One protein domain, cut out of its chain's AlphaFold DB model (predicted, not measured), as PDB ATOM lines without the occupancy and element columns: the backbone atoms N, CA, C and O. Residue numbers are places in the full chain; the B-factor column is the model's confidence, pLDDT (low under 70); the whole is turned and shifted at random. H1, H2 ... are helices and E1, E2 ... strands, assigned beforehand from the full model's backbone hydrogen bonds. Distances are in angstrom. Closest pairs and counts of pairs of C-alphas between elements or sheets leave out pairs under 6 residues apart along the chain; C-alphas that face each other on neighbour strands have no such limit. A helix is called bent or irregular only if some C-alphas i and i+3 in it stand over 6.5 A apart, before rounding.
ATOM      1  N   SER A  41     -35.257  28.940  38.759       90.38
ATOM      2  CA  SER A  41     -35.683  30.187  39.410       90.38
ATOM      3  C   SER A  41     -34.524  31.160  39.617       90.38
ATOM      4  O   SER A  41     -34.694  32.344  39.344       90.38
ATOM      5  N   GLU A  42     -33.345  30.671  40.015       91.81
ATOM      6  CA  GLU A  42     -32.131  31.484  40.139       91.81
ATOM      7  C   GLU A  42     -31.708  32.015  38.772       91.81
ATOM      8  O   GLU A  42     -31.476  33.207  38.615       91.81
ATOM      9  N   LEU A  43     -31.664  31.152  37.757       92.12
ATOM     10  CA  LEU A  43     -31.262  31.532  36.402       92.12
ATOM     11  C   LEU A  43     -32.202  32.564  35.766       92.12
ATOM     12  O   LEU A  43     -31.741  33.463  35.058       92.12
ATOM     13  N   LYS A  44     -33.507  32.487  36.053       90.69
ATOM     14  CA  LYS A  44     -34.504  33.441  35.555       90.69
ATOM     15  C   LYS A  44     -34.212  34.877  35.994       90.69
ATOM     16  O   LYS A  44     -34.393  35.790  35.193       90.69
ATOM     17  N   GLU A  45     -33.728  35.089  37.219       89.44
ATOM     18  CA  GLU A  45     -33.364  36.429  37.718       89.44
ATOM     19  C   GLU A  45     -32.198  37.064  36.946       89.44
ATOM     20  O   GLU A  45     -32.028  38.283  36.956       89.44
ATOM     21  N   TYR A  46     -31.416  36.231  36.259       90.81
ATOM     22  CA  TYR A  46     -30.272  36.625  35.447       90.81
ATOM     23  C   TYR A  46     -30.570  36.509  33.943       90.81
ATOM     24  O   TYR A  46     -29.669  36.732  33.143       90.81
ATOM     25  N   GLY A  47     -31.803  36.172  33.538       88.38
ATOM     26  CA  GLY A  47     -32.182  35.957  32.133       88.38
ATOM     27  C   GLY A  47     -31.469  34.780  31.461       88.38
ATOM     28  O   GLY A  47     -31.314  34.778  30.247       88.38
ATOM     29  N   LEU A  48     -31.035  33.793  32.251       91.31
ATOM     30  CA  LEU A  48     -30.287  32.611  31.809       91.31
ATOM     31  C   LEU A  48     -31.118  31.327  31.937       91.31
ATOM     32  O   LEU A  48     -30.577  30.243  32.140       91.31
ATOM     33  N   THR A  49     -32.449  31.442  31.899       90.25
ATOM     34  CA  THR A  49     -33.351  30.282  31.940       90.25
ATOM     35  C   THR A  49     -32.982  29.300  30.828       90.25
ATOM     36  O   THR A  49     -32.873  29.693  29.669       90.25
ATOM     37  N   GLY A  50     -32.821  28.026  31.176       87.75
ATOM     38  CA  GLY A  50     -32.357  26.986  30.257       87.75
ATOM     39  C   GLY A  50     -30.835  26.851  30.166       87.75
ATOM     40  O   GLY A  50     -30.365  26.000  29.424       87.75
ATOM     41  N   LEU A  51     -30.056  27.638  30.920       90.50
ATOM     42  CA  LEU A  51     -28.619  27.407  31.050       90.50
ATOM     43  C   LEU A  51     -28.361  26.107  31.805       90.50
ATOM     44  O   LEU A  51     -28.804  25.926  32.941       90.50
ATOM     45  N   GLU A  52     -27.605  25.228  31.166       89.56
ATOM     46  CA  GLU A  52     -27.145  23.968  31.734       89.56
ATOM     47  C   GLU A  52     -25.635  24.023  31.967       89.56
ATOM     48  O   GLU A  52     -24.997  25.052  31.750       89.56
ATOM     49  N   VAL A  53     -25.058  22.945  32.482       89.19
ATOM     50  CA  VAL A  53     -23.603  22.816  32.599       89.19
ATOM     51  C   VAL A  53     -22.985  22.469  31.232       89.19
ATOM     52  O   VAL A  53     -23.680  21.901  30.393       89.19
ATOM     53  N   PRO A  54     -21.691  22.754  30.991       87.44
ATOM     54  CA  PRO A  54     -20.984  22.271  29.806       87.44
ATOM     55  C   PRO A  54     -21.055  20.744  29.674       87.44
ATOM     56  O   PRO A  54     -21.143  20.023  30.681       87.44
ATOM     57  N   ASN A  55     -20.929  20.250  28.441       81.00
ATOM     58  CA  ASN A  55     -20.821  18.818  28.164       81.00
ATOM     59  C   ASN A  55     -19.668  18.183  28.952       81.00
ATOM     60  O   ASN A  55     -18.633  18.803  29.190       81.00
ATOM     61  N   ASN A  56     -19.862  16.929  29.378       81.88
ATOM     62  CA  ASN A  56     -18.883  16.152  30.150       81.88
ATOM     63  C   ASN A  56     -18.425  16.813  31.460       81.88
ATOM     64  O   ASN A  56     -17.400  16.426  32.032       81.88
ATOM     65  N   SER A  57     -19.171  17.800  31.957       85.50
ATOM     66  CA  SER A  57     -18.849  18.413  33.232       85.50
ATOM     67  C   SER A  57     -19.138  17.461  34.389       85.50
ATOM     68  O   SER A  57     -20.095  16.684  34.400       85.50
ATOM     69  N   SER A  58     -18.281  17.511  35.399       84.88
ATOM     70  CA  SER A  58     -18.416  16.696  36.602       84.88
ATOM     71  C   SER A  58     -18.005  17.491  37.828       84.88
ATOM     72  O   SER A  58     -17.406  18.560  37.712       84.88
ATOM     73  N   ASN A  59     -18.331  16.965  39.014       82.50
ATOM     74  CA  ASN A  59     -17.915  17.527  40.298       82.50
ATOM     75  C   ASN A  59     -18.130  19.036  40.348       82.50
ATOM     76  O   ASN A  59     -17.166  19.790  40.320       82.50
ATOM     77  N   TYR A  60     -19.382  19.474  40.382       85.38
ATOM     78  CA  TYR A  60     -19.712  20.893  40.410       85.38
ATOM     79  C   TYR A  60     -20.041  21.350  41.827       85.38
ATOM     80  O   TYR A  60     -20.367  20.547  42.691       85.38
ATOM     81  N   TYR A  61     -19.879  22.636  42.104       87.38
ATOM     82  CA  TYR A  61     -20.233  23.279  43.362       87.38
ATOM     83  C   TYR A  61     -20.711  24.688  43.047       87.38
ATOM     84  O   TYR A  61     -19.919  25.526  42.607       87.38
ATOM     85  N   ASN A  62     -21.996  24.945  43.282       90.19
ATOM     86  CA  ASN A  62     -22.595  26.252  43.085       90.19
ATOM     87  C   ASN A  62     -22.806  26.998  44.411       90.19
ATOM     88  O   ASN A  62     -22.920  26.423  45.497       90.19
ATOM     89  N   LYS A  63     -22.848  28.324  44.314       90.19
ATOM     90  CA  LYS A  63     -23.222  29.234  45.390       90.19
ATOM     91  C   LYS A  63     -23.944  30.436  44.796       90.19
ATOM     92  O   LYS A  63     -23.434  31.084  43.882       90.19
ATOM     93  N   SER A  64     -25.076  30.772  45.392       90.94
ATOM     94  CA  SER A  64     -25.905  31.902  44.979       90.94
ATOM     95  C   SER A  64     -25.900  32.971  46.062       90.94
ATOM     96  O   SER A  64     -26.029  32.682  47.252       90.94
ATOM     97  N   LEU A  65     -25.690  34.215  45.652       89.00
ATOM     98  CA  LEU A  65     -25.795  35.416  46.472       89.00
ATOM     99  C   LEU A  65     -26.686  36.420  45.738       89.00
ATOM    100  O   LEU A  65     -26.806  36.377  44.517       89.00
ATOM    101  N   SER A  66     -27.229  37.395  46.465       86.56
ATOM    102  CA  SER A  66     -28.137  38.412  45.909       86.56
ATOM    103  C   SER A  66     -27.577  39.210  44.722       86.56
ATOM    104  O   SER A  66     -28.339  39.773  43.943       86.56
ATOM    105  N   TYR A  67     -26.252  39.286  44.580       87.62
ATOM    106  CA  TYR A  67     -25.575  40.036  43.518       87.62
ATOM    107  C   TYR A  67     -24.730  39.161  42.583       87.62
ATOM    108  O   TYR A  67     -24.094  39.701  41.672       87.62
ATOM    109  N   ARG A  68     -24.638  37.846  42.829       94.12
ATOM    110  CA  ARG A  68     -23.871  36.939  41.966       94.12
ATOM    111  C   ARG A  68     -24.284  35.475  42.080       94.12
ATOM    112  O   ARG A  68     -24.557  34.985  43.173       94.12
ATOM    113  N   LEU A  69     -24.137  34.766  40.972       94.62
ATOM    114  CA  LEU A  69     -24.106  33.309  40.893       94.62
ATOM    115  C   LEU A  69     -22.664  32.863  40.637       94.62
ATOM    116  O   LEU A  69     -21.957  33.484  39.844       94.62
ATOM    117  N   ILE A  70     -22.192  31.816  41.310       93.50
ATOM    118  CA  ILE A  70     -20.875  31.224  41.042       93.50
ATOM    119  C   ILE A  70     -20.959  29.704  41.079       93.50
ATOM    120  O   ILE A  70     -21.522  29.145  42.014       93.50
ATOM    121  N   CYS A  71     -20.414  29.042  40.065       92.00
ATOM    122  CA  CYS A  71     -20.314  27.593  40.006       92.00
ATOM    123  C   CYS A  71     -18.910  27.196  39.560       92.00
ATOM    124  O   CYS A  71     -18.391  27.702  38.565       92.00
ATOM    125  N   TYR A  72     -18.300  26.304  40.330       89.56
ATOM    126  CA  TYR A  72     -17.044  25.645  40.004       89.56
ATOM    127  C   TYR A  72     -17.355  24.245  39.503       89.56
ATOM    128  O   TYR A  72     -18.242  23.605  40.057       89.56
ATOM    129  N   MET A  73     -16.636  23.763  38.498       89.50
ATOM    130  CA  MET A  73     -16.808  22.417  37.947       89.50
ATOM    131  C   MET A  73     -15.503  21.886  37.351       89.50
ATOM    132  O   MET A  73     -14.527  22.626  37.201       89.50
ATOM    133  N   ARG A  74     -15.484  20.592  37.033       86.56
ATOM    134  CA  ARG A  74     -14.493  20.011  36.127       86.56
ATOM    135  C   ARG A  74     -15.067  19.908  34.726       86.56
ATOM    136  O   ARG A  74     -16.203  19.469  34.587       86.56
ATOM    137  N   VAL A  75     -14.270  20.257  33.729       85.81
ATOM    138  CA  VAL A  75     -14.503  20.006  32.300       85.81
ATOM    139  C   VAL A  75     -13.322  19.224  31.736       85.81
ATOM    140  O   VAL A  75     -12.241  19.233  32.330       85.81
ATOM    141  N   SER A  76     -13.527  18.522  30.624       79.06
ATOM    142  CA  SER A  76     -12.502  17.625  30.079       79.06
ATOM    143  C   SER A  76     -11.489  18.376  29.221       79.06
ATOM    144  O   SER A  76     -10.298  18.075  29.275       79.06
ATOM    145  N   THR A  77     -11.948  19.362  28.446       76.56
ATOM    146  CA  THR A  77     -11.120  20.101  27.483       76.56
ATOM    147  C   THR A  77     -11.512  21.580  27.403       76.56
ATOM    148  O   THR A  77     -12.595  21.972  27.836       76.56
ATOM    149  N   ASP A  78     -10.641  22.421  26.836       73.44
ATOM    150  CA  ASP A  78     -10.975  23.828  26.568       73.44
ATOM    151  C   ASP A  78     -12.025  23.995  25.456       73.44
ATOM    152  O   ASP A  78     -12.761  24.983  25.461       73.44
ATOM    153  N   ASP A  79     -12.150  23.034  24.538       77.44
ATOM    154  CA  ASP A  79     -13.190  23.056  23.500       77.44
ATOM    155  C   ASP A  79     -14.594  23.007  24.117       77.44
ATOM    156  O   ASP A  79     -15.508  23.686  23.639       77.44
ATOM    157  N   ASP A  80     -14.752  22.294  25.241       82.44
ATOM    158  CA  ASP A  80     -15.990  22.296  26.027       82.44
ATOM    159  C   ASP A  80     -16.311  23.710  26.547       82.44
ATOM    160  O   ASP A  80     -17.473  24.112  26.609       82.44
ATOM    161  N   VAL A  81     -15.286  24.498  26.890       85.25
ATOM    162  CA  VAL A  81     -15.429  25.867  27.414       85.25
ATOM    163  C   VAL A  81     -15.808  26.846  26.306       85.25
ATOM    164  O   VAL A  81     -16.690  27.679  26.509       85.25
ATOM    165  N   ILE A  82     -15.163  26.748  25.141       83.75
ATOM    166  CA  ILE A  82     -15.461  27.595  23.975       83.75
ATOM    167  C   ILE A  82     -16.874  27.309  23.458       83.75
ATOM    168  O   ILE A  82     -17.646  28.241  23.214       83.75
ATOM    169  N   SER A  83     -17.238  26.028  23.349       87.06
ATOM    170  CA  SER A  83     -18.585  25.611  22.949       87.06
ATOM    171  C   SER A  83     -19.627  26.154  23.926       87.06
ATOM    172  O   SER A  83     -20.590  26.794  23.517       87.06
ATOM    173  N   TYR A  84     -19.369  26.030  25.228       90.06
ATOM    174  CA  TYR A  84     -20.269  26.543  26.257       90.06
ATOM    175  C   TYR A  84     -20.417  28.072  26.244       90.06
ATOM    176  O   TYR A  84     -21.511  28.606  26.430       90.06
ATOM    177  N   ALA A  85     -19.327  28.801  25.999       89.06
ATOM    178  CA  ALA A  85     -19.383  30.248  25.831       89.06
ATOM    179  C   ALA A  85     -20.234  30.641  24.609       89.06
ATOM    180  O   ALA A  85     -21.019  31.587  24.679       89.06
ATOM    181  N   THR A  86     -20.131  29.873  23.524       87.62
ATOM    182  CA  THR A  86     -20.937  30.045  22.308       87.62
ATOM    183  C   THR A  86     -22.421  29.772  22.572       87.62
ATOM    184  O   THR A  86     -23.271  30.554  22.149       87.62
ATOM    185  N   ASP A  87     -22.751  28.727  23.336       88.94
ATOM    186  CA  ASP A  87     -24.131  28.420  23.738       88.94
ATOM    187  C   ASP A  87     -24.755  29.558  24.556       88.94
ATOM    188  O   ASP A  87     -25.900  29.955  24.317       88.94
ATOM    189  N   ILE A  88     -23.982  30.144  25.476       91.06
ATOM    190  CA  ILE A  88     -24.400  31.313  26.255       91.06
ATOM    191  C   ILE A  88     -24.671  32.516  25.342       91.06
ATOM    192  O   ILE A  88     -25.701  33.173  25.491       91.06
ATOM    193  N   LEU A  89     -23.789  32.809  24.381       87.69
ATOM    194  CA  LEU A  89     -24.007  33.903  23.428       87.69
ATOM    195  C   LEU A  89     -25.262  33.670  22.578       87.69
ATOM    196  O   LEU A  89     -26.076  34.577  22.420       87.69
ATOM    197  N   ASN A  90     -25.473  32.442  22.100       86.19
ATOM    198  CA  ASN A  90     -26.661  32.067  21.333       86.19
ATOM    199  C   ASN A  90     -27.956  32.220  22.140       86.19
ATOM    200  O   ASN A  90     -28.971  32.665  21.600       86.19
ATOM    201  N   MET A  91     -27.929  31.882  23.429       86.44
ATOM    202  CA  MET A  91     -29.049  32.104  24.344       86.44
ATOM    203  C   MET A  91     -29.348  33.596  24.520       86.44
ATOM    204  O   MET A  91     -30.509  34.005  24.580       86.44
ATOM    205  N   LEU A  92     -28.301  34.417  24.555       87.25
ATOM    206  CA  LEU A  92     -28.389  35.859  24.741       87.25
ATOM    207  C   LEU A  92     -28.560  36.642  23.431       87.25
ATOM    208  O   LEU A  92     -28.672  37.859  23.494       87.25
ATOM    209  N   LYS A  93     -28.629  35.998  22.260       82.94
ATOM    210  CA  LYS A  93     -28.559  36.655  20.934       82.94
ATOM    211  C   LYS A  93     -29.576  37.775  20.673       82.94
ATOM    212  O   LYS A  93     -29.373  38.595  19.789       82.94
ATOM    213  N   ASN A  94     -30.688  37.785  21.408       81.00
ATOM    214  CA  ASN A  94     -31.736  38.809  21.310       81.00
ATOM    215  C   ASN A  94     -31.628  39.881  22.415       81.00
ATOM    216  O   ASN A  94     -32.548  40.676  22.591       81.00
ATOM    217  N   GLN A  95     -30.553  39.859  23.199       81.56
ATOM    218  CA  GLN A  95     -30.243  40.817  24.253       81.56
ATOM    219  C   GLN A  95     -29.153  41.781  23.778       81.56
ATOM    220  O   GLN A  95     -28.422  41.511  22.827       81.56
ATOM    221  N   GLU A  96     -29.010  42.906  24.473       82.62
ATOM    222  CA  GLU A  96     -27.881  43.808  24.260       82.62
ATOM    223  C   GLU A  96     -26.620  43.174  24.872       82.62
ATOM    224  O   GLU A  96     -26.409  43.267  26.085       82.62
ATOM    225  N   ILE A  97     -25.819  42.481  24.052       80.62
ATOM    226  CA  ILE A  97     -24.542  41.870  24.452       80.62
ATOM    227  C   ILE A  97     -23.397  42.832  24.141       80.62
ATOM    228  O   ILE A  97     -23.347  43.456  23.095       80.62
ATOM    229  N   TYR A  98     -22.442  42.929  25.046       80.25
ATOM    230  CA  TYR A  98     -21.441  43.971  25.109       80.25
ATOM    231  C   TYR A  98     -20.042  43.352  25.280       80.25
ATOM    232  O   TYR A  98     -19.837  42.486  26.136       80.25
ATOM    233  N   LYS A  99     -19.052  43.810  24.506       74.75
ATOM    234  CA  LYS A  99     -17.616  43.539  24.729       74.75
ATOM    235  C   LYS A  99     -16.934  44.743  25.365       74.75
ATOM    236  O   LYS A  99     -17.337  45.867  25.096       74.75
ATOM    237  N   VAL A 100     -15.895  44.552  26.181       70.81
ATOM    238  CA  VAL A 100     -15.150  45.670  26.799       70.81
ATOM    239  C   VAL A 100     -14.022  46.123  25.881       70.81
ATOM    240  O   VAL A 100     -13.133  45.340  25.578       70.81
ATOM    241  N   TYR A 101     -14.019  47.402  25.506       60.06
ATOM    242  CA  TYR A 101     -13.021  47.986  24.600       60.06
ATOM    243  C   TYR A 101     -11.966  48.848  25.312       60.06
ATOM    244  O   TYR A 101     -10.968  49.260  24.729       60.06
ATOM    245  N   GLY A 102     -12.156  49.139  26.596       57.88
ATOM    246  CA  GLY A 102     -11.184  49.907  27.361       57.88
ATOM    247  C   GLY A 102     -11.715  50.377  28.702       57.88
ATOM    248  O   GLY A 102     -12.867  50.133  29.076       57.88
ATOM    249  N   HIS A 103     -10.843  51.067  29.426       59.56
ATOM    250  CA  HIS A 103     -11.137  51.641  30.727       59.56
ATOM    251  C   HIS A 103     -10.893  53.140  30.677       59.56
ATOM    252  O   HIS A 103      -9.773  53.575  30.409       59.56
ATOM    253  N   LYS A 104     -11.914  53.938  30.990       51.97
ATOM    254  CA  LYS A 104     -11.688  55.335  31.341       51.97
ATOM    255  C   LYS A 104     -11.349  55.377  32.826       51.97
ATOM    256  O   LYS A 104     -12.140  54.954  33.668       51.97
ATOM    257  N   LYS A 105     -10.137  55.828  33.146       47.06
ATOM    258  CA  LYS A 105      -9.723  56.048  34.531       47.06
ATOM    259  C   LYS A 105     -10.464  57.285  35.035       47.06
ATOM    260  O   LYS A 105     -10.208  58.383  34.545       47.06
ATOM    261  N   LEU A 106     -11.404  57.109  35.958       51.78
ATOM    262  CA  LEU A 106     -11.956  58.236  36.702       51.78
ATOM    263  C   LEU A 106     -10.912  58.694  37.729       51.78
ATOM    264  O   LEU A 106     -10.081  57.902  38.179       51.78
ATOM    265  N   ASN A 107     -10.916  59.990  38.049       48.72
ATOM    266  CA  ASN A 107      -9.881  60.631  38.868       48.72
ATOM    267  C   ASN A 107      -9.769  60.064  40.299       48.72
ATOM    268  O   ASN A 107      -8.763  60.324  40.954       48.72
ATOM    269  N   ASP A 108     -10.720  59.231  40.740       46.22
ATOM    270  CA  ASP A 108     -10.668  58.506  42.008       46.22
ATOM    271  C   ASP A 108     -10.453  56.998  41.823       46.22
ATOM    272  O   ASP A 108     -11.114  56.291  41.057       46.22
ATOM    273  N   GLN A 109      -9.454  56.493  42.539       44.03
ATOM    274  CA  GLN A 109      -8.891  55.161  42.375       44.03
ATOM    275  C   GLN A 109      -9.894  54.072  42.784       44.03
ATOM    276  O   GLN A 109     -10.043  53.798  43.973       44.03
ATOM    277  N   ARG A 110     -10.521  53.428  41.785       44.12
ATOM    278  CA  ARG A 110     -11.057  52.036  41.723       44.12
ATOM    279  C   ARG A 110     -12.331  51.914  40.878       44.12
ATOM    280  O   ARG A 110     -12.777  50.788  40.652       44.12
ATOM    281  N   GLU A 111     -12.890  53.012  40.376       42.03
ATOM    282  CA  GLU A 111     -14.018  52.970  39.442       42.03
ATOM    283  C   GLU A 111     -13.533  53.174  38.001       42.03
ATOM    284  O   GLU A 111     -12.939  54.192  37.655       42.03
ATOM    285  N   TYR A 112     -13.754  52.159  37.166       50.81
ATOM    286  CA  TYR A 112     -13.505  52.231  35.731       50.81
ATOM    287  C   TYR A 112     -14.855  52.266  35.027       50.81
ATOM    288  O   TYR A 112     -15.584  51.271  35.072       50.81
ATOM    289  N   GLU A 113     -15.169  53.373  34.357       55.69
ATOM    290  CA  GLU A 113     -16.177  53.346  33.297       55.69
ATOM    291  C   GLU A 113     -15.629  52.447  32.188       55.69
ATOM    292  O   GLU A 113     -14.518  52.651  31.675       55.69
ATOM    293  N   LYS A 114     -16.375  51.387  31.878       61.03
ATOM    294  CA  LYS A 114     -16.042  50.484  30.781       61.03
ATOM    295  C   LYS A 114     -16.796  50.939  29.546       61.03
ATOM    296  O   LYS A 114     -18.018  51.066  29.591       61.03
ATOM    297  N   ASN A 115     -16.050  51.132  28.466       60.12
ATOM    298  CA  ASN A 115     -16.616  51.339  27.143       60.12
ATOM    299  C   ASN A 115     -16.992  49.983  26.560       60.12
ATOM    300  O   ASN A 115     -16.145  49.079  26.552       60.12
ATOM    301  N   VAL A 116     -18.234  49.844  26.099       61.84
ATOM    302  CA  VAL A 116     -18.718  48.583  25.536       61.84
ATOM    303  C   VAL A 116     -19.431  48.722  24.189       61.84
ATOM    304  O   VAL A 116     -20.096  49.730  23.966       61.84
ATOM    305  N   TYR A 117     -19.306  47.691  23.336       62.97
ATOM    306  CA  TYR A 117     -19.903  47.594  21.987       62.97
ATOM    307  C   TYR A 117     -20.603  46.252  21.763       62.97
ATOM    308  O   TYR A 117     -20.217  45.256  22.377       62.97
ATOM    309  N   LEU A 118     -21.567  46.213  20.840       66.06
ATOM    310  CA  LEU A 118     -22.189  44.975  20.364       66.06
ATOM    311  C   LEU A 118     -21.179  44.145  19.554       66.06
ATOM    312  O   LEU A 118     -20.463  44.685  18.716       66.06
ATOM    313  N   SER A 119     -21.109  42.838  19.806       67.00
ATOM    314  CA  SER A 119     -20.342  41.886  18.994       67.00
ATOM    315  C   SER A 119     -21.071  40.546  18.932       67.00
ATOM    316  O   SER A 119     -21.941  40.277  19.753       67.00
ATOM    317  N   ASN A 120     -20.734  39.733  17.935       65.81
ATOM    318  CA  ASN A 120     -21.165  38.342  17.811       65.81
ATOM    319  C   ASN A 120     -19.968  37.377  17.683       65.81
ATOM    320  O   ASN A 120     -20.178  36.178  17.521       65.81
ATOM    321  N   ASP A 121     -18.728  37.877  17.726       75.62
ATOM    322  CA  ASP A 121     -17.514  37.058  17.638       75.62
ATOM    323  C   ASP A 121     -17.126  36.544  19.033       75.62
ATOM    324  O   ASP A 121     -17.000  37.325  19.973       75.62
ATOM    325  N   ILE A 122     -16.930  35.233  19.196       73.00
ATOM    326  CA  ILE A 122     -16.562  34.649  20.492       73.00
ATOM    327  C   ILE A 122     -15.202  35.157  20.993       73.00
ATOM    328  O   ILE A 122     -15.010  35.340  22.201       73.00
ATOM    329  N   ASP A 123     -14.266  35.426  20.081       79.00
ATOM    330  CA  ASP A 123     -12.921  35.862  20.442       79.00
ATOM    331  C   ASP A 123     -12.909  37.292  20.993       79.00
ATOM    332  O   ASP A 123     -12.070  37.613  21.837       79.00
ATOM    333  N   ASP A 124     -13.910  38.109  20.658       77.88
ATOM    334  CA  ASP A 124     -14.102  39.437  21.253       77.88
ATOM    335  C   ASP A 124     -14.409  39.387  22.760       77.88
ATOM    336  O   ASP A 124     -14.176  40.359  23.486       77.88
ATOM    337  N   TYR A 125     -14.928  38.261  23.254       80.00
ATOM    338  CA  TYR A 125     -15.218  38.067  24.676       80.00
ATOM    339  C   TYR A 125     -14.048  37.445  25.431       80.00
ATOM    340  O   TYR A 125     -14.079  37.380  26.665       80.00
ATOM    341  N   ARG A 126     -13.004  36.998  24.726       84.06
ATOM    342  CA  ARG A 126     -11.822  36.370  25.310       84.06
ATOM    343  C   ARG A 126     -10.882  37.441  25.864       84.06
ATOM    344  O   ARG A 126     -10.087  38.053  25.166       84.06
ATOM    345  N   THR A 127     -10.954  37.661  27.171       80.31
ATOM    346  CA  THR A 127     -10.173  38.706  27.860       80.31
ATOM    347  C   THR A 127      -8.723  38.323  28.136       80.31
ATOM    348  O   THR A 127      -7.878  39.199  28.302       80.31
ATOM    349  N   MET A 128      -8.430  37.028  28.261       78.00
ATOM    350  CA  MET A 128      -7.083  36.537  28.535       78.00
ATOM    351  C   MET A 128      -6.964  35.069  28.140       78.00
ATOM    352  O   MET A 128      -7.786  34.250  28.547       78.00
ATOM    353  N   THR A 129      -5.873  34.749  27.452       79.62
ATOM    354  CA  THR A 129      -5.407  33.381  27.233       79.62
ATOM    355  C   THR A 129      -3.939  33.308  27.607       79.62
ATOM    356  O   THR A 129      -3.130  34.072  27.084       79.62
ATOM    357  N   LYS A 130      -3.577  32.396  28.509       78.00
ATOM    358  CA  LYS A 130      -2.175  32.056  28.770       78.00
ATOM    359  C   LYS A 130      -1.915  30.652  28.274       78.00
ATOM    360  O   LYS A 130      -2.583  29.729  28.716       78.00
ATOM    361  N   LYS A 131      -0.954  30.503  27.372       71.44
ATOM    362  CA  LYS A 131      -0.548  29.205  26.835       71.44
ATOM    363  C   LYS A 131       0.580  28.605  27.675       71.44
ATOM    364  O   LYS A 131       1.520  29.322  28.011       71.44
ATOM    365  N   TYR A 132       0.483  27.313  27.989       64.00
ATOM    366  CA  TYR A 132       1.591  26.523  28.540       64.00
ATOM    367  C   TYR A 132       2.501  26.046  27.402       64.00
ATOM    368  O   TYR A 132       3.723  26.106  27.506       64.00
ATOM    369  N   SER A 133       1.890  25.636  26.287       60.81
ATOM    370  CA  SER A 133       2.543  25.229  25.041       60.81
ATOM    371  C   SER A 133       1.722  25.724  23.834       60.81
ATOM    372  O   SER A 133       0.616  26.235  24.030       60.81
ATOM    373  N   PRO A 134       2.213  25.611  22.582       58.06
ATOM    374  CA  PRO A 134       1.460  26.032  21.393       58.06
ATOM    375  C   PRO A 134       0.027  25.475  21.331       58.06
ATOM    376  O   PRO A 134      -0.891  26.221  20.967       58.06
ATOM    377  N   ASP A 135      -0.135  24.233  21.801       56.69
ATOM    378  CA  ASP A 135      -1.364  23.435  21.744       56.69
ATOM    379  C   ASP A 135      -2.071  23.296  23.107       56.69
ATOM    380  O   ASP A 135      -3.102  22.638  23.206       56.69
ATOM    381  N   SER A 136      -1.535  23.899  24.176       59.47
ATOM    382  CA  SER A 136      -2.091  23.794  25.533       59.47
ATOM    383  C   SER A 136      -2.282  25.164  26.169       59.47
ATOM    384  O   SER A 136      -1.334  25.942  26.327       59.47
ATOM    385  N   VAL A 137      -3.515  25.461  26.576       63.72
ATOM    386  CA  VAL A 137      -3.862  26.696  27.273       63.72
ATOM    387  C   VAL A 137      -3.902  26.455  28.777       63.72
ATOM    388  O   VAL A 137      -4.682  25.657  29.261       63.72
ATOM    389  N   THR A 138      -3.084  27.183  29.537       74.31
ATOM    390  CA  THR A 138      -3.048  27.152  31.011       74.31
ATOM    391  C   THR A 138      -4.238  27.861  31.649       74.31
ATOM    392  O   THR A 138      -4.615  27.550  32.776       74.31
ATOM    393  N   LEU A 139      -4.763  28.886  30.975       80.44
ATOM    394  CA  LEU A 139      -5.827  29.748  31.478       80.44
ATOM    395  C   LEU A 139      -6.566  30.394  30.312       80.44
ATOM    396  O   LEU A 139      -5.943  31.145  29.560       80.44
ATOM    397  N   ASN A 140      -7.877  30.186  30.222       82.19
ATOM    398  CA  ASN A 140      -8.763  31.006  29.399       82.19
ATOM    399  C   ASN A 140      -9.722  31.786  30.284       82.19
ATOM    400  O   ASN A 140     -10.261  31.262  31.259       82.19
ATOM    401  N   ASN A 141      -9.963  33.043  29.928       86.62
ATOM    402  CA  ASN A 141     -10.963  33.867  30.582       86.62
ATOM    403  C   ASN A 141     -11.829  34.592  29.557       86.62
ATOM    404  O   ASN A 141     -11.341  35.468  28.840       86.62
ATOM    405  N   PHE A 142     -13.120  34.290  29.564       88.31
ATOM    406  CA  PHE A 142     -14.130  35.017  28.811       88.31
ATOM    407  C   PHE A 142     -14.901  35.954  29.738       88.31
ATOM    408  O   PHE A 142     -15.149  35.618  30.899       88.31
ATOM    409  N   ALA A 143     -15.287  37.120  29.229       89.44
ATOM    410  CA  ALA A 143     -16.167  38.051  29.920       89.44
ATOM    411  C   ALA A 143     -17.249  38.564  28.962       89.44
ATOM    412  O   ALA A 143     -16.981  39.403  28.106       89.44
ATOM    413  N   ILE A 144     -18.473  38.073  29.141       89.31
ATOM    414  CA  ILE A 144     -19.646  38.442  28.342       89.31
ATOM    415  C   ILE A 144     -20.479  39.423  29.165       89.31
ATOM    416  O   ILE A 144     -20.936  39.084  30.259       89.31
ATOM    417  N   PHE A 145     -20.659  40.643  28.668       89.38
ATOM    418  CA  PHE A 145     -21.491  41.659  29.312       89.38
ATOM    419  C   PHE A 145     -22.838  41.660  28.606       89.38
ATOM    420  O   PHE A 145     -22.877  41.611  27.386       89.38
ATOM    421  N   TYR A 146     -23.944  41.696  29.337       89.50
ATOM    422  CA  TYR A 146     -25.263  41.778  28.720       89.50
ATOM    423  C   TYR A 146     -26.215  42.571  29.600       89.50
ATOM    424  O   TYR A 146     -26.129  42.524  30.831       89.50
ATOM    425  N   ALA A 147     -27.110  43.328  28.976       88.56
ATOM    426  CA  ALA A 147     -28.112  44.094  29.696       88.56
ATOM    427  C   ALA A 147     -29.477  43.421  29.631       88.56
ATOM    428  O   ALA A 147     -29.905  42.965  28.575       88.56
ATOM    429  N   LEU A 148     -30.177  43.426  30.763       87.25
ATOM    430  CA  LEU A 148     -31.593  43.086  30.829       87.25
ATOM    431  C   LEU A 148     -32.368  44.296  31.330       87.25
ATOM    432  O   LEU A 148     -31.933  44.990  32.256       87.25
ATOM    433  N   GLN A 149     -33.529  44.525  30.730       83.50
ATOM    434  CA  GLN A 149     -34.481  45.516  31.198       83.50
ATOM    435  C   GLN A 149     -35.524  44.836  32.081       83.50
ATOM    436  O   GLN A 149     -36.152  43.857  31.674       83.50
ATOM    437  N   ASP A 150     -35.701  45.341  33.299       75.69
ATOM    438  CA  ASP A 150     -36.741  44.838  34.185       75.69
ATOM    439  C   ASP A 150     -38.136  45.381  33.813       75.69
ATOM    440  O   ASP A 150     -38.302  46.250  32.952       75.69
ATOM    441  N   GLN A 151     -39.174  44.878  34.488       70.44
ATOM    442  CA  GLN A 151     -40.559  45.318  34.270       70.44
ATOM    443  C   GLN A 151     -40.782  46.813  34.568       70.44
ATOM    444  O   GLN A 151     -41.745  47.398  34.077       70.44
ATOM    445  N   LYS A 152     -39.902  47.440  35.358       76.56
ATOM    446  CA  LYS A 152     -39.935  48.869  35.698       76.56
ATOM    447  C   LYS A 152     -39.128  49.723  34.713       76.56
ATOM    448  O   LYS A 152     -38.997  50.925  34.930       76.56
ATOM    449  N   LYS A 153     -38.650  49.128  33.614       77.00
ATOM    450  CA  LYS A 153     -37.788  49.732  32.589       77.00
ATOM    451  C   LYS A 153     -36.379  50.087  33.070       77.00
ATOM    452  O   LYS A 153     -35.647  50.727  32.313       77.00
ATOM    453  N   GLU A 154     -35.966  49.649  34.254       81.75
ATOM    454  CA  GLU A 154     -34.604  49.850  34.739       81.75
ATOM    455  C   GLU A 154     -33.669  48.828  34.078       81.75
ATOM    456  O   GLU A 154     -33.920  47.618  34.086       81.75
ATOM    457  N   LYS A 155     -32.586  49.313  33.459       87.56
ATOM    458  CA  LYS A 155     -31.567  48.449  32.858       87.56
ATOM    459  C   LYS A 155     -30.579  47.989  33.927       87.56
ATOM    460  O   LYS A 155     -30.013  48.797  34.661       87.56
ATOM    461  N   THR A 156     -30.330  46.687  33.976       89.31
ATOM    462  CA  THR A 156     -29.284  46.070  34.796       89.31
ATOM    463  C   THR A 156     -28.203  45.506  33.885       89.31
ATOM    464  O   THR A 156     -28.521  44.847  32.899       89.31
ATOM    465  N   MET A 157     -26.932  45.723  34.236       90.50
ATOM    466  CA  MET A 157     -25.811  45.070  33.565       90.50
ATOM    467  C   MET A 157     -25.469  43.767  34.284       90.50
ATOM    468  O   MET A 157     -25.207  43.759  35.490       90.50
ATOM    469  N   PHE A 158     -25.404  42.676  33.540       92.50
ATOM    470  CA  PHE A 158     -24.895  41.398  34.002       92.50
ATOM    471  C   PHE A 158     -23.572  41.083  33.314       92.50
ATOM    472  O   PHE A 158     -23.317  41.500  32.186       92.50
ATOM    473  N   ILE A 159     -22.700  40.366  34.020       92.00
ATOM    474  CA  ILE A 159     -21.407  39.940  33.483       92.00
ATOM    475  C   ILE A 159     -21.219  38.460  33.760       92.00
ATOM    476  O   ILE A 159     -21.202  38.072  34.929       92.00
ATOM    477  N   ILE A 160     -21.026  37.671  32.709       93.50
ATOM    478  CA  ILE A 160     -20.660  36.258  32.787       93.50
ATOM    479  C   ILE A 160     -19.154  36.157  32.616       93.50
ATOM    480  O   ILE A 160     -18.613  36.523  31.576       93.50
ATOM    481  N   TYR A 161     -18.483  35.651  33.640       92.75
ATOM    482  CA  TYR A 161     -17.083  35.269  33.588       92.75
ATOM    483  C   TYR A 161     -16.986  33.755  33.470       92.75
ATOM    484  O   TYR A 161     -17.476  33.046  34.350       92.75
ATOM    485  N   LEU A 162     -16.324  33.282  32.419       92.56
ATOM    486  CA  LEU A 162     -15.984  31.874  32.234       92.56
ATOM    487  C   LEU A 162     -14.473  31.761  32.351       92.56
ATOM    488  O   LEU A 162     -13.752  32.367  31.564       92.56
ATOM    489  N   THR A 163     -13.989  31.037  33.353       89.31
ATOM    490  CA  THR A 163     -12.555  30.898  33.600       89.31
ATOM    491  C   THR A 163     -12.180  29.427  33.655       89.31
ATOM    492  O   THR A 163     -12.618  28.738  34.578       89.31
ATOM    493  N   SER A 164     -11.385  28.954  32.695       87.00
ATOM    494  CA  SER A 164     -10.808  27.604  32.693       87.00
ATOM    495  C   SER A 164      -9.325  27.635  33.035       87.00
ATOM    496  O   SER A 164      -8.648  28.639  32.812       87.00
ATOM    497  N   TYR A 165      -8.840  26.541  33.608       81.19
ATOM    498  CA  TYR A 165      -7.453  26.309  33.988       81.19
ATOM    499  C   TYR A 165      -7.060  24.891  33.571       81.19
ATOM    500  O   TYR A 165      -7.910  24.005  33.525       81.19
ATOM    501  N   THR A 166      -5.774  24.626  33.366       71.62
ATOM    502  CA  THR A 166      -5.281  23.240  33.326       71.62
ATOM    503  C   THR A 166      -5.386  22.589  34.705       71.62
ATOM    504  O   THR A 166      -5.243  23.263  35.731       71.62
ATOM    505  N   GLU A 167      -5.579  21.266  34.756       60.19
ATOM    506  CA  GLU A 167      -5.652  20.513  36.023       60.19
ATOM    507  C   GLU A 167      -4.416  20.733  36.920       60.19
ATOM    508  O   GLU A 167      -4.527  20.822  38.146       60.19
ATOM    509  N   GLU A 168      -3.251  20.936  36.303       58.91
ATOM    510  CA  GLU A 168      -1.960  21.172  36.963       58.91
ATOM    511  C   GLU A 168      -1.850  22.544  37.660       58.91
ATOM    512  O   GLU A 168      -0.945  22.765  38.460       58.91
ATOM    513  N   GLN A 169      -2.778  23.475  37.403       58.09
ATOM    514  CA  GLN A 169      -2.798  24.832  37.977       58.09
ATOM    515  C   GLN A 169      -4.013  25.086  38.884       58.09
ATOM    516  O   GLN A 169      -4.361  26.230  39.182       58.09
ATOM    517  N   THR A 170      -4.635  24.027  39.408       57.19
ATOM    518  CA  THR A 170      -5.835  24.098  40.268       57.19
ATOM    519  C   THR A 170      -5.619  24.723  41.658       57.19
ATOM    520  O   THR A 170      -6.528  24.683  42.491       57.19
ATOM    521  N   TYR A 171      -4.484  25.396  41.903       53.41
ATOM    522  CA  TYR A 171      -4.204  26.176  43.122       53.41
ATOM    523  C   TYR A 171      -5.359  27.110  43.531       53.41
ATOM    524  O   TYR A 171      -5.509  27.419  44.710       53.41
ATOM    525  N   TYR A 172      -6.198  27.539  42.579       54.06
ATOM    526  CA  TYR A 172      -7.302  28.472  42.816       54.06
ATOM    527  C   TYR A 172      -8.653  27.832  43.182       54.06
ATOM    528  O   TYR A 172      -9.536  28.549  43.656       54.06
ATOM    529  N   ALA A 173      -8.836  26.518  43.024       58.00
ATOM    530  CA  ALA A 173     -10.050  25.825  43.453       58.00
ATOM    531  C   ALA A 173      -9.776  24.322  43.584       58.00
ATOM    532  O   ALA A 173      -9.702  23.635  42.576       58.00
ATOM    533  N   ALA A 174      -9.639  23.831  44.821       61.62
ATOM    534  CA  ALA A 174      -9.378  22.443  45.230       61.62
ATOM    535  C   ALA A 174      -9.998  21.351  44.323       61.62
ATOM    536  O   ALA A 174     -11.049  20.786  44.632       61.62
ATOM    537  N   GLY A 175      -9.332  21.039  43.208       71.38
ATOM    538  CA  GLY A 175      -9.780  20.049  42.239       71.38
ATOM    539  C   GLY A 175     -10.891  20.488  41.276       71.38
ATOM    540  O   GLY A 175     -11.601  19.608  40.809       71.38
ATOM    541  N   PHE A 176     -11.062  21.771  40.953       83.19
ATOM    542  CA  PHE A 176     -11.940  22.249  39.871       83.19
ATOM    543  C   PHE A 176     -11.112  23.012  38.836       83.19
ATOM    544  O   PHE A 176     -10.297  23.851  39.213       83.19
ATOM    545  N   ASN A 177     -11.341  22.759  37.548       84.62
ATOM    546  CA  ASN A 177     -10.580  23.374  36.457       84.62
ATOM    547  C   ASN A 177     -11.415  24.373  35.630       84.62
ATOM    548  O   ASN A 177     -10.885  25.012  34.730       84.62
ATOM    549  N   PHE A 178     -12.694  24.573  35.967       88.69
ATOM    550  CA  PHE A 178     -13.561  25.551  35.320       88.69
ATOM    551  C   PHE A 178     -14.466  26.278  36.319       88.69
ATOM    552  O   PHE A 178     -14.922  25.718  37.318       88.69
ATOM    553  N   ARG A 179     -14.736  27.556  36.047       90.75
ATOM    554  CA  ARG A 179     -15.625  28.411  36.834       90.75
ATOM    555  C   ARG A 179     -16.500  29.258  35.921       90.75
ATOM    556  O   ARG A 179     -15.973  30.053  35.148       90.75
ATOM    557  N   ILE A 180     -17.810  29.204  36.141       93.75
ATOM    558  CA  ILE A 180     -18.765  30.214  35.674       93.75
ATOM    559  C   ILE A 180     -19.148  31.130  36.838       93.75
ATOM    560  O   ILE A 180     -19.465  30.676  37.940       93.75
ATOM    561  N   MET A 181     -19.114  32.438  36.612       94.38
ATOM    562  CA  MET A 181     -19.589  33.430  37.570       94.38
ATOM    563  C   MET A 181     -20.419  34.486  36.856       94.38
ATOM    564  O   MET A 181     -19.917  35.147  35.957       94.38
ATOM    565  N   VAL A 182     -21.648  34.698  37.312       94.81
ATOM    566  CA  VAL A 182     -22.529  35.752  36.804       94.81
ATOM    567  C   VAL A 182     -22.675  36.821  37.874       94.81
ATOM    568  O   VAL A 182     -23.011  36.506  39.012       94.81
ATOM    569  N   VAL A 183     -22.397  38.084  37.552       93.81
ATOM    570  CA  VAL A 183     -22.444  39.194  38.518       93.81
ATOM    571  C   VAL A 183     -23.419  40.264  38.056       93.81
ATOM    572  O   VAL A 183     -23.341  40.717  36.919       93.81
ATOM    573  N   LYS A 184     -24.278  40.715  38.972       91.50
ATOM    574  CA  LYS A 184     -25.186  41.849  38.781       91.50
ATOM    575  C   LYS A 184     -24.473  43.171  39.077       91.50
ATOM    576  O   LYS A 184     -23.827  43.321  40.119       91.50
ATOM    577  N   LYS A 185     -24.588  44.144  38.174       88.62
ATOM    578  CA  LYS A 185     -24.025  45.496  38.287       88.62
ATOM    579  C   LYS A 185     -25.048  46.546  37.852       88.62
ATOM    580  O   LYS A 185     -25.923  46.287  37.032       88.62
ATOM    581  N   SER A 186     -24.922  47.752  38.405       83.75
ATOM    582  CA  SER A 186     -25.724  48.889  37.950       83.75
ATOM    583  C   SER A 186     -25.276  49.304  36.548       83.75
ATOM    584  O   SER A 186     -24.075  49.449  36.306       83.75
ATOM    585  N   PHE A 187     -26.236  49.474  35.636       84.12
ATOM    586  CA  PHE A 187     -25.967  49.828  34.243       84.12
ATOM    587  C   PHE A 187     -25.347  51.228  34.102       84.12
ATOM    588  O   PHE A 187     -24.542  51.443  33.206       84.12
ATOM    589  N   SER A 188     -25.611  52.144  35.041       81.12
ATOM    590  CA  SER A 188     -25.045  53.504  35.045       81.12
ATOM    591  C   SER A 188     -23.520  53.565  35.188       81.12
ATOM    592  O   SER A 188     -22.934  54.617  34.967       81.12
ATOM    593  N   LYS A 189     -22.861  52.452  35.541       79.31
ATOM    594  CA  LYS A 189     -21.391  52.357  35.607       79.31
ATOM    595  C   LYS A 189     -20.728  52.070  34.250       79.31
ATOM    596  O   LYS A 189     -19.519  51.835  34.204       79.31
ATOM    597  N   TYR A 190     -21.506  52.018  33.170       75.06
ATOM    598  CA  TYR A 190     -21.049  51.644  31.835       75.06
ATOM    599  C   TYR A 190     -21.390  52.739  30.834       75.06
ATOM    600  O   TYR A 190     -22.519  53.226  30.798       75.06
ATOM    601  N   THR A 191     -20.418  53.072  29.990       76.38
ATOM    602  CA  THR A 191     -20.606  53.998  28.875       76.38
ATOM    603  C   THR A 191     -20.761  53.159  27.616       76.38
ATOM    604  O   THR A 191     -19.830  52.467  27.197       76.38
ATOM    605  N   ILE A 192     -21.960  53.174  27.038       73.00
ATOM    606  CA  ILE A 192     -22.227  52.481  25.778       73.00
ATOM    607  C   ILE A 192     -21.680  53.348  24.653       73.00
ATOM    608  O   ILE A 192     -22.061  54.514  24.547       73.00
ATOM    609  N   ILE A 193     -20.795  52.789  23.832       65.62
ATOM    610  CA  ILE A 193     -20.396  53.446  22.594       65.62
ATOM    611  C   ILE A 193     -21.175  52.763  21.473       65.62
ATOM    612  O   ILE A 193     -20.987  51.578  21.211       65.62
TER     613      ILE A 193
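This is residues 41 to 193 of the 195 residues of an uncharacterized protein of Acholeplasmataceae bacterium (UniProt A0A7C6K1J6). A twisted sheet has helix H2 packed lengthwise over one face, on the long strands E6 and E7. E5 and E3 pair with different stretches on the same side of E6, and E3 bends away with E4 and E9 into a second wing; small H3 sits on the same face as H2, H4 on the opposite face. The printed part has 153 residues with four named helices and nine named strands, in the order H1 E1 E2 H2 E3 E4 H3 E5 E6 E7 H4 E8 E9. The class is mixed, helices and strands; the branched sheet is antiparallel but for E4 and E9. The whole is compact, with a radius of gyration of the C-alphas of 15.9 A and spans of 43 by 37 by 28 A.

Find C-alpha 41 at (-35.683, 30.187, 39.410), where H1, residues 41 to 45, begins. Next come E1, 58 to 65, E2, 68 to 74, and H2, 78 to 92, 21.2 A long. E3, 96 to 105, bends by 65 degrees at residue 101; E4, 112 to 117, and H3, 122 to 125, follow. Then read E5, 126 to 133; E6, 136 to 149, the longest strand at 39.4 A, begins at (-2.091, 23.794, 25.533) and bends by 53 degrees at residue 139. E7, 155 to 165, spans 32.8 A; H4, 167 to 172, is irregular, with C-alphas 168 and 171 8.2 A apart. E8, 178 to 186, spans 26.4 A, and E9, 190 to 192, ends at (-22.227, 52.481, 25.778).

Start at E6, where E5, E6 and E7 form a meander, each strand the antiparallel neighbour of the one before: look for N 130 and O 139 at 2.9 A, and N 142 and O 162 at 2.8 A. E3 is antiparallel to E6, with N 98 and O 145 2.7 A apart. E3 and E4 form a hairpin, with N 101 and O 115 at 2.9 A; E9 is parallel to E4, with N 191 and O 114 at 3.2 A. On the other side of E7 from E6 is antiparallel E8, with N 161 and O 181 at 2.8 A; then E2 is antiparallel to E8, with N 71 and O 180 at 2.8 A, and edge strand E1 to E2, with N 61 and O 72 at 2.8 A. H2 runs along the strands at a height over the sheet of 9.3 A; its closest C-alphas to E6 are Ala 85 and Phe 142, 7.7 A. H2 and H3 only just touch, with 3 pairs of C-alphas within 8 A, the closest being Thr 86 and Ile 122, 6.6 A. H1 only grazes the sheet with residues 42 to 45. In H2 every O i to N i+4 pair is within hydrogen-bond range; H1 has 0 of 1 and H4 0 of 2, with 1 of 2 and 1 of 3 O i to N i+3 pairs, and H3 is too short for an i+4 pair.

The C-alphas farthest apart, of Ser 133 and Lys 152, are 49.8 A apart. The printed part has no cut; the link from H1 to E1 is long, with 12 residues. Look for pLDDT under 70 at residues 101 to 120, 132 to 137, 167 to 174 and 193.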